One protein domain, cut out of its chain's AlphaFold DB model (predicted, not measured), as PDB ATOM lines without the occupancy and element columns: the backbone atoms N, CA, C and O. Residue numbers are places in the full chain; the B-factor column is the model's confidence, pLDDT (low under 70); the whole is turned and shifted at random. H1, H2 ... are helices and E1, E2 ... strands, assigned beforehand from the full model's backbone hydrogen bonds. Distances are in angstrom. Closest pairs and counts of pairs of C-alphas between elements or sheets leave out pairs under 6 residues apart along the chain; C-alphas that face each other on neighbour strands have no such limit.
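AT A GLANCE: This is residues 11 to 64 of the 67 residues of an uncharacterized protein of Terriglobus roseus (strain DSM 18391 / NRRL B-41598 / KBS 63) (UniProt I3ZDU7). A small three-stranded sheet, E1, E2 and E3, lies at one end of the model and a long single helix, H2, at the other, with no contact between them. A thin stretch of chain joins the two, and in it sits the short helix H1, which only grazes the sheet; residues 53 to 64, of which 53 to 62 belong to H2, stick out free. The printed part has 54 residues, with three named strands followed by two named helices, in the order E1, E2, E3, H1, H2. The sheet runs E1, E2, E3, antiparallel throughout, and the class is mixed, helices and strands. The whole is extended, with a radius of gyration of the C-alphas of 16.0 A and spans of 41 by 30 by 18 A.

IN THESE COORDINATES: E1 is residues 11 to 15, and its first C-alpha, that of Leu 11, is at (20.654, 7.755, -13.309). E2 is residues 19 to 24 and measures 16.0 A from first to last C-alpha. E3 is residues 29 to 33. H1 is residues 35 to 38, with C-alpha 35 at (38.013, -4.484, -17.298). H2 is residues 45 to 62, 25.8 A long, and its last C-alpha, that of Lys 62, is at (40.497, 5.662, 9.028).

HOW THE PARTS SIT: E1, E2 and E3 form a meander, each strand the antiparallel neighbour of the one before, with E1 and E3 as edge strands. E1 and E2 are a hairpin, their directions at 174 degrees; C-alphas 13 and 22 face each other at 4.6 A, and N 14 and O 21 are within hydrogen-bond range at 2.8 A. E2 and E3 are a hairpin too, at 157 degrees; C-alphas 21 and 31 face each other at 4.5 A, and N 22 and O 30 are 2.8 A apart. H1 only grazes the sheet, with its residues 35 to 37; the closest C-alphas of E2 and H1 are those of Phe 19 and Ser 35, 7.9 A. H2 is not on the sheet, and it is apart from E1, E2, E3 and H1. In H2 every O i to N i+4 pair is within hydrogen-bond range, while H1 is too short for such a pair.

THE WHOLE: The two C-alphas farthest apart are those of Gly 27 and Gln 64, 43.2 A. The printed part has no cut. The links E1 to E2, E2 to E3 and E3 to H1 are tight, and the link H1 to H2, 6 residues, is short. The mean pLDDT of the printed part is 71.7; residues 38 to 64 are under 70, and the mean of H2 is 56.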
ATOM      1  N   LEU A  11      21.803   8.200 -14.091       93.00
ATOM      2  CA  LEU A  11      20.654   7.755 -13.309       93.00
ATOM      3  C   LEU A  11      21.016   6.525 -12.475       93.00
ATOM      4  O   LEU A  11      20.689   6.456 -11.292       93.00
ATOM      5  N   SER A  12      21.691   5.548 -13.085       93.00
ATOM      6  CA  SER A  12      22.133   4.342 -12.386       93.00
ATOM      7  C   SER A  12      23.365   3.717 -13.031       93.00
ATOM      8  O   SER A  12      23.624   3.894 -14.221       93.00
ATOM      9  N   VAL A  13      24.117   2.969 -12.224       91.50
ATOM     10  CA  VAL A  13      25.253   2.163 -12.673       91.50
ATOM     11  C   VAL A  13      25.043   0.742 -12.171       91.50
ATOM     12  O   VAL A  13      24.842   0.528 -10.975       91.50
ATOM     13  N   ARG A  14      25.073  -0.226 -13.086       90.75
ATOM     14  CA  ARG A  14      24.949  -1.658 -12.800       90.75
ATOM     15  C   ARG A  14      26.230  -2.357 -13.227       90.75
ATOM     16  O   ARG A  14      26.728  -2.108 -14.318       90.75
ATOM     17  N   ASN A  15      26.752  -3.220 -12.367       87.56
ATOM     18  CA  ASN A  15      27.955  -3.994 -12.644       87.56
ATOM     19  C   ASN A  15      27.592  -5.475 -12.794       87.56
ATOM     20  O   ASN A  15      26.870  -6.014 -11.952       87.56
ATOM     21  N   THR A  16      28.084  -6.107 -13.851       86.38
ATOM     22  CA  THR A  16      28.046  -7.555 -14.078       86.38
ATOM     23  C   THR A  16      29.477  -8.093 -14.133       86.38
ATOM     24  O   THR A  16      30.432  -7.332 -14.010       86.38
ATOM     25  N   GLU A  17      29.655  -9.406 -14.287       84.50
ATOM     26  CA  GLU A  17      31.001  -9.995 -14.379       84.50
ATOM     27  C   GLU A  17      31.797  -9.448 -15.578       84.50
ATOM     28  O   GLU A  17      32.997  -9.207 -15.467       84.50
ATOM     29  N   ASP A  18      31.115  -9.169 -16.693       87.44
ATOM     30  CA  ASP A  18      31.753  -8.775 -17.952       87.44
ATOM     31  C   ASP A  18      31.596  -7.287 -18.293       87.44
ATOM     32  O   ASP A  18      32.405  -6.739 -19.049       87.44
ATOM     33  N   PHE A  19      30.572  -6.608 -17.757       89.94
ATOM     34  CA  PHE A  19      30.207  -5.253 -18.175       89.94
ATOM     35  C   PHE A  19      29.781  -4.334 -17.026       89.94
ATOM     36  O   PHE A  19      29.122  -4.728 -16.070       89.94
ATOM     37  N   VAL A  20      30.068  -3.047 -17.203       90.12
ATOM     38  CA  VAL A  20      29.475  -1.943 -16.450       90.12
ATOM     39  C   VAL A  20      28.461  -1.248 -17.346       90.12
ATOM     40  O   VAL A  20      28.820  -0.669 -18.372       90.12
ATOM     41  N   ILE A  21      27.195  -1.290 -16.952       92.38
ATOM     42  CA  ILE A  21      26.086  -0.651 -17.657       92.38
ATOM     43  C   ILE A  21      25.757   0.660 -16.943       92.38
ATOM     44  O   ILE A  21      25.405   0.665 -15.762       92.38
ATOM     45  N   VAL A  22      25.866   1.771 -17.663       93.25
ATOM     46  CA  VAL A  22      25.539   3.119 -17.189       93.25
ATOM     47  C   VAL A  22      24.254   3.567 -17.874       93.25
ATOM     48  O   VAL A  22      24.223   3.711 -19.095       93.25
ATOM     49  N   THR A  23      23.204   3.793 -17.089       93.50
ATOM     50  CA  THR A  23      21.922   4.328 -17.568       93.50
ATOM     51  C   THR A  23      21.857   5.817 -17.229       93.50
ATOM     52  O   THR A  23      22.083   6.204 -16.076       93.50
ATOM     53  N   PHE A  24      21.537   6.649 -18.216       93.25
ATOM     54  CA  PHE A  24      21.406   8.101 -18.085       93.25
ATOM     55  C   PHE A  24      19.942   8.521 -17.891       93.25
ATOM     56  O   PHE A  24      19.011   7.762 -18.162       93.25
ATOM     57  N   ASP A  25      19.730   9.736 -17.385       92.88
ATOM     58  CA  ASP A  25      18.398  10.295 -17.116       92.88
ATOM     59  C   ASP A  25      17.570  10.590 -18.378       92.88
ATOM     60  O   ASP A  25      16.351  10.738 -18.301       92.88
ATOM     61  N   ASP A  26      18.212  10.627 -19.543       90.25
ATOM     62  CA  ASP A  26      17.570  10.739 -20.852       90.25
ATOM     63  C   ASP A  26      17.147   9.384 -21.450       90.25
ATOM     64  O   ASP A  26      16.599   9.344 -22.553       90.25
ATOM     65  N   GLY A  27      17.377   8.286 -20.721       88.06
ATOM     66  CA  GLY A  27      17.035   6.926 -21.130       88.06
ATOM     67  C   GLY A  27      18.096   6.233 -21.987       88.06
ATOM     68  O   GLY A  27      17.880   5.087 -22.378       88.06
ATOM     69  N   GLN A  28      19.231   6.879 -22.276       90.19
ATOM     70  CA  GLN A  28      20.338   6.217 -22.966       90.19
ATOM     71  C   GLN A  28      21.086   5.262 -22.032       90.19
ATOM     72  O   GLN A  28      21.246   5.519 -20.836       90.19
ATOM     73  N   GLU A  29      21.599   4.173 -22.602       92.31
ATOM     74  CA  GLU A  29      22.426   3.198 -21.899       92.31
ATOM     75  C   GLU A  29      23.756   2.999 -22.621       92.31
ATOM     76  O   GLU A  29      23.803   2.832 -23.841       92.31
ATOM     77  N   PHE A  30      24.841   2.992 -21.849       91.50
ATOM     78  CA  PHE A  30      26.185   2.701 -22.334       91.50
ATOM     79  C   PHE A  30      26.758   1.516 -21.565       91.50
ATOM     80  O   PHE A  30      26.750   1.501 -20.334       91.50
ATOM     81  N   ALA A  31      27.273   0.531 -22.296       89.12
ATOM     82  CA  ALA A  31      27.955  -0.623 -21.731       89.12
ATOM     83  C   ALA A  31      29.465  -0.483 -21.940       89.12
ATOM     84  O   ALA A  31      29.942  -0.348 -23.068       89.12
ATOM     85  N   TYR A  32      30.212  -0.541 -20.846       87.50
ATOM     86  CA  TYR A  32      31.669  -0.583 -20.836       87.50
ATOM     87  C   TYR A  32      32.122  -1.973 -20.391       87.50
ATOM     88  O   TYR A  32      31.459  -2.573 -19.549       87.50
ATOM     89  N   PRO A  33      33.239  -2.509 -20.902       86.31
ATOM     90  CA  PRO A  33      33.777  -3.762 -20.385       86.31
ATOM     91  C   PRO A  33      34.193  -3.589 -18.917       86.31
ATOM     92  O   PRO A  33      34.817  -2.585 -18.568       86.31
ATOM     93  N   ALA A  34      33.896  -4.567 -18.058       84.56
ATOM     94  CA  ALA A  34      34.216  -4.531 -16.625       84.56
ATOM     95  C   ALA A  34      35.722  -4.378 -16.349       84.56
ATOM     96  O   ALA A  34      36.121  -3.843 -15.314       84.56
ATOM     97  N   SER A  35      36.568  -4.735 -17.321       81.00
ATOM     98  CA  SER A  35      38.013  -4.484 -17.298       81.00
ATOM     99  C   SER A  35      38.383  -3.009 -17.094       81.00
ATOM    100  O   SER A  35      39.460  -2.729 -16.565       81.00
ATOM    101  N   ILE A  36      37.494  -2.060 -17.415       77.69
ATOM    102  CA  ILE A  36      37.705  -0.632 -17.137       77.69
ATOM    103  C   ILE A  36      37.861  -0.344 -15.637       77.69
ATOM    104  O   ILE A  36      38.643   0.529 -15.263       77.69
ATOM    105  N   LEU A  37      37.191  -1.114 -14.771       71.62
ATOM    106  CA  LEU A  37      37.316  -0.994 -13.315       71.62
ATOM    107  C   LEU A  37      38.694  -1.460 -12.823       71.62
ATOM    108  O   LEU A  37      39.195  -0.971 -11.812       71.62
ATOM    109  N   HIS A  38      39.332  -2.375 -13.556       66.94
ATOM    110  CA  HIS A  38      40.658  -2.909 -13.242       66.94
ATOM    111  C   HIS A  38      41.800  -2.095 -13.863       66.94
ATOM    112  O   HIS A  38      42.942  -2.198 -13.412       66.94
ATOM    113  N   SER A  39      41.502  -1.221 -14.830       60.28
ATOM    114  CA  SER A  39      42.478  -0.327 -15.467       60.28
ATOM    115  C   SER A  39      43.044   0.760 -14.528       60.28
ATOM    116  O   SER A  39      43.821   1.607 -14.967       60.28
ATOM    117  N   VAL A  40      42.682   0.749 -13.241       54.72
ATOM    118  CA  VAL A  40      43.195   1.670 -12.212       54.72
ATOM    119  C   VAL A  40      44.511   1.175 -11.593       54.72
ATOM    120  O   VAL A  40      45.152   1.917 -10.852       54.72
ATOM    121  N   ILE A  41      44.970  -0.044 -11.905       51.34
ATOM    122  CA  ILE A  41      46.324  -0.475 -11.533       51.34
ATOM    123  C   ILE A  41      47.276   0.008 -12.631       51.34
ATOM    124  O   ILE A  41      47.242  -0.529 -13.740       51.34
ATOM    125  N   PRO A  42      48.117   1.024 -12.369       52.34
ATOM    126  CA  PRO A  42      49.057   1.492 -13.368       52.34
ATOM    127  C   PRO A  42      49.967   0.322 -13.771       52.34
ATOM    128  O   PRO A  42      50.479  -0.376 -12.895       52.34
ATOM    129  N   PRO A  43      50.225   0.116 -15.075       55.06
ATOM    130  CA  PRO A  43      51.032  -1.001 -15.579       55.06
ATOM    131  C   PRO A  43      52.502  -0.951 -15.125       55.06
ATOM    132  O   PRO A  43      53.293  -1.829 -15.457       55.06
ATOM    133  N   ASN A  44      52.886   0.080 -14.368       53.53
ATOM    134  CA  ASN A  44      54.207   0.221 -13.793       53.53
ATOM    135  C   ASN A  44      54.231  -0.375 -12.368       53.53
ATOM    136  O   ASN A  44      53.591   0.188 -11.472       53.53
ATOM    137  N   PRO A  45      54.999  -1.453 -12.115       58.03
ATOM    138  CA  PRO A  45      55.073  -2.098 -10.801       58.03
ATOM    139  C   PRO A  45      55.558  -1.154  -9.686       58.03
ATOM    140  O   PRO A  45      55.215  -1.353  -8.520       58.03
ATOM    141  N   ILE A  46      56.294  -0.088 -10.026       59.56
ATOM    142  CA  ILE A  46      56.735   0.940  -9.069       59.56
ATOM    143  C   ILE A  46      55.543   1.787  -8.599       59.56
ATOM    144  O   ILE A  46      55.403   2.061  -7.408       59.56
ATOM    145  N   VAL A  47      54.650   2.161  -9.520       55.25
ATOM    146  CA  VAL A  47      53.473   2.987  -9.211       55.25
ATOM    147  C   VAL A  47      52.389   2.141  -8.537       55.25
ATOM    148  O   VAL A  47      51.763   2.603  -7.589       55.25
ATOM    149  N   ALA A  48      52.219   0.875  -8.936       55.62
ATOM    150  CA  ALA A  48      51.309  -0.056  -8.264       55.62
ATOM    151  C   ALA A  48      51.688  -0.261  -6.785       55.62
ATOM    152  O   ALA A  48      50.814  -0.236  -5.917       55.62
ATOM    153  N   ARG A  49      52.991  -0.366  -6.480       59.50
ATOM    154  CA  ARG A  49      53.493  -0.426  -5.099       59.50
ATOM    155  C   ARG A  49      53.208   0.864  -4.327       59.50
ATOM    156  O   ARG A  49      52.767   0.789  -3.186       59.50
ATOM    157  N   GLN A  50      53.399   2.033  -4.942       58.72
ATOM    158  CA  GLN A  50      53.084   3.315  -4.298       58.72
ATOM    159  C   GLN A  50      51.585   3.470  -4.015       58.72
ATOM    160  O   GLN A  50      51.218   3.896  -2.923       58.72
ATOM    161  N   VAL A  51      50.709   3.078  -4.946       59.31
ATOM    162  CA  VAL A  51      49.251   3.109  -4.737       59.31
ATOM    163  C   VAL A  51      48.835   2.136  -3.630       59.31
ATOM    164  O   VAL A  51      48.048   2.512  -2.762       59.31
ATOM    165  N   GLN A  52      49.404   0.925  -3.592       60.22
ATOM    166  CA  GLN A  52      49.173  -0.028  -2.499       60.22
ATOM    167  C   GLN A  52      49.655   0.513  -1.145       60.22
ATOM    168  O   GLN A  52      48.928   0.421  -0.155       60.22
ATOM    169  N   GLU A  53      50.846   1.114  -1.089       59.94
ATOM    170  CA  GLU A  53      51.388   1.712   0.136       59.94
ATOM    171  C   GLU A  53      50.546   2.910   0.614       59.94
ATOM    172  O   GLU A  53      50.329   3.056   1.819       59.94
ATOM    173  N   ILE A  54      50.014   3.732  -0.300       60.88
ATOM    174  CA  ILE A  54      49.098   4.835   0.032       60.88
ATOM    175  C   ILE A  54      47.765   4.288   0.557       60.88
ATOM    176  O   ILE A  54      47.334   4.696   1.634       60.88
ATOM    177  N   MET A  55      47.152   3.313  -0.124       57.19
ATOM    178  CA  MET A  55      45.899   2.694   0.334       57.19
ATOM    179  C   MET A  55      46.041   2.052   1.722       57.19
ATOM    180  O   MET A  55      45.159   2.207   2.573       57.19
ATOM    181  N   LEU A  56      47.165   1.385   1.998       59.16
ATOM    182  CA  LEU A  56      47.458   0.804   3.313       59.16
ATOM    183  C   LEU A  56      47.592   1.865   4.416       59.16
ATOM    184  O   LEU A  56      47.131   1.639   5.538       59.16
ATOM    185  N   ARG A  57      48.184   3.029   4.116       56.56
ATOM    186  CA  ARG A  57      48.297   4.143   5.075       56.56
ATOM    187  C   ARG A  57      46.940   4.779   5.369       56.56
ATOM    188  O   ARG A  57      46.591   4.926   6.537       56.56
ATOM    189  N   THR A  58      46.135   5.053   4.343       53.00
ATOM    190  CA  THR A  58      44.799   5.646   4.521       53.00
ATOM    191  C   THR A  58      43.849   4.710   5.277       53.00
ATOM    192  O   THR A  58      43.024   5.162   6.069       53.00
ATOM    193  N   THR A  59      43.995   3.391   5.109       52.25
ATOM    194  CA  THR A  59      43.194   2.396   5.848       52.25
ATOM    195  C   THR A  59      43.543   2.367   7.344       52.25
ATOM    196  O   THR A  59      42.663   2.179   8.186       52.25
ATOM    197  N   ARG A  60      44.809   2.623   7.707       50.38
ATOM    198  CA  ARG A  60      45.223   2.738   9.116       50.38
ATOM    199  C   ARG A  60      44.757   4.041   9.764       50.38
ATOM    200  O   ARG A  60      44.324   3.999  10.911       50.38
ATOM    201  N   GLU A  61      44.759   5.158   9.040       49.34
ATOM    202  CA  GLU A  61      44.242   6.430   9.572       49.34
ATOM    203  C   GLU A  61      42.723   6.403   9.771       49.34
ATOM    204  O   GLU A  61      42.228   6.874  10.791       49.34
ATOM    205  N   LYS A  62      41.960   5.761   8.876       41.22
ATOM    206  CA  LYS A  62      40.497   5.662   9.028       41.22
ATOM    207  C   LYS A  62      40.058   4.812  10.228       41.22
ATOM    208  O   LYS A  62      38.930   4.952  10.687       41.22
ATOM    209  N   THR A  63      40.946   3.971  10.763       42.84
ATOM    210  CA  THR A  63      40.679   3.183  11.978       42.84
ATOM    211  C   THR A  63      40.812   4.031  13.255       42.84
ATOM    212  O   THR A  63      40.272   3.654  14.288       42.84
ATOM    213  N   GLN A  64      41.466   5.200  13.202       41.62
ATOM    214  CA  GLN A  64      41.584   6.113  14.351       41.62
ATOM    215  C   GLN A  64      40.453   7.150  14.454       41.62
ATOM    216  O   GLN A  64      40.331   7.794  15.488       41.62
TER     217      GLN A  64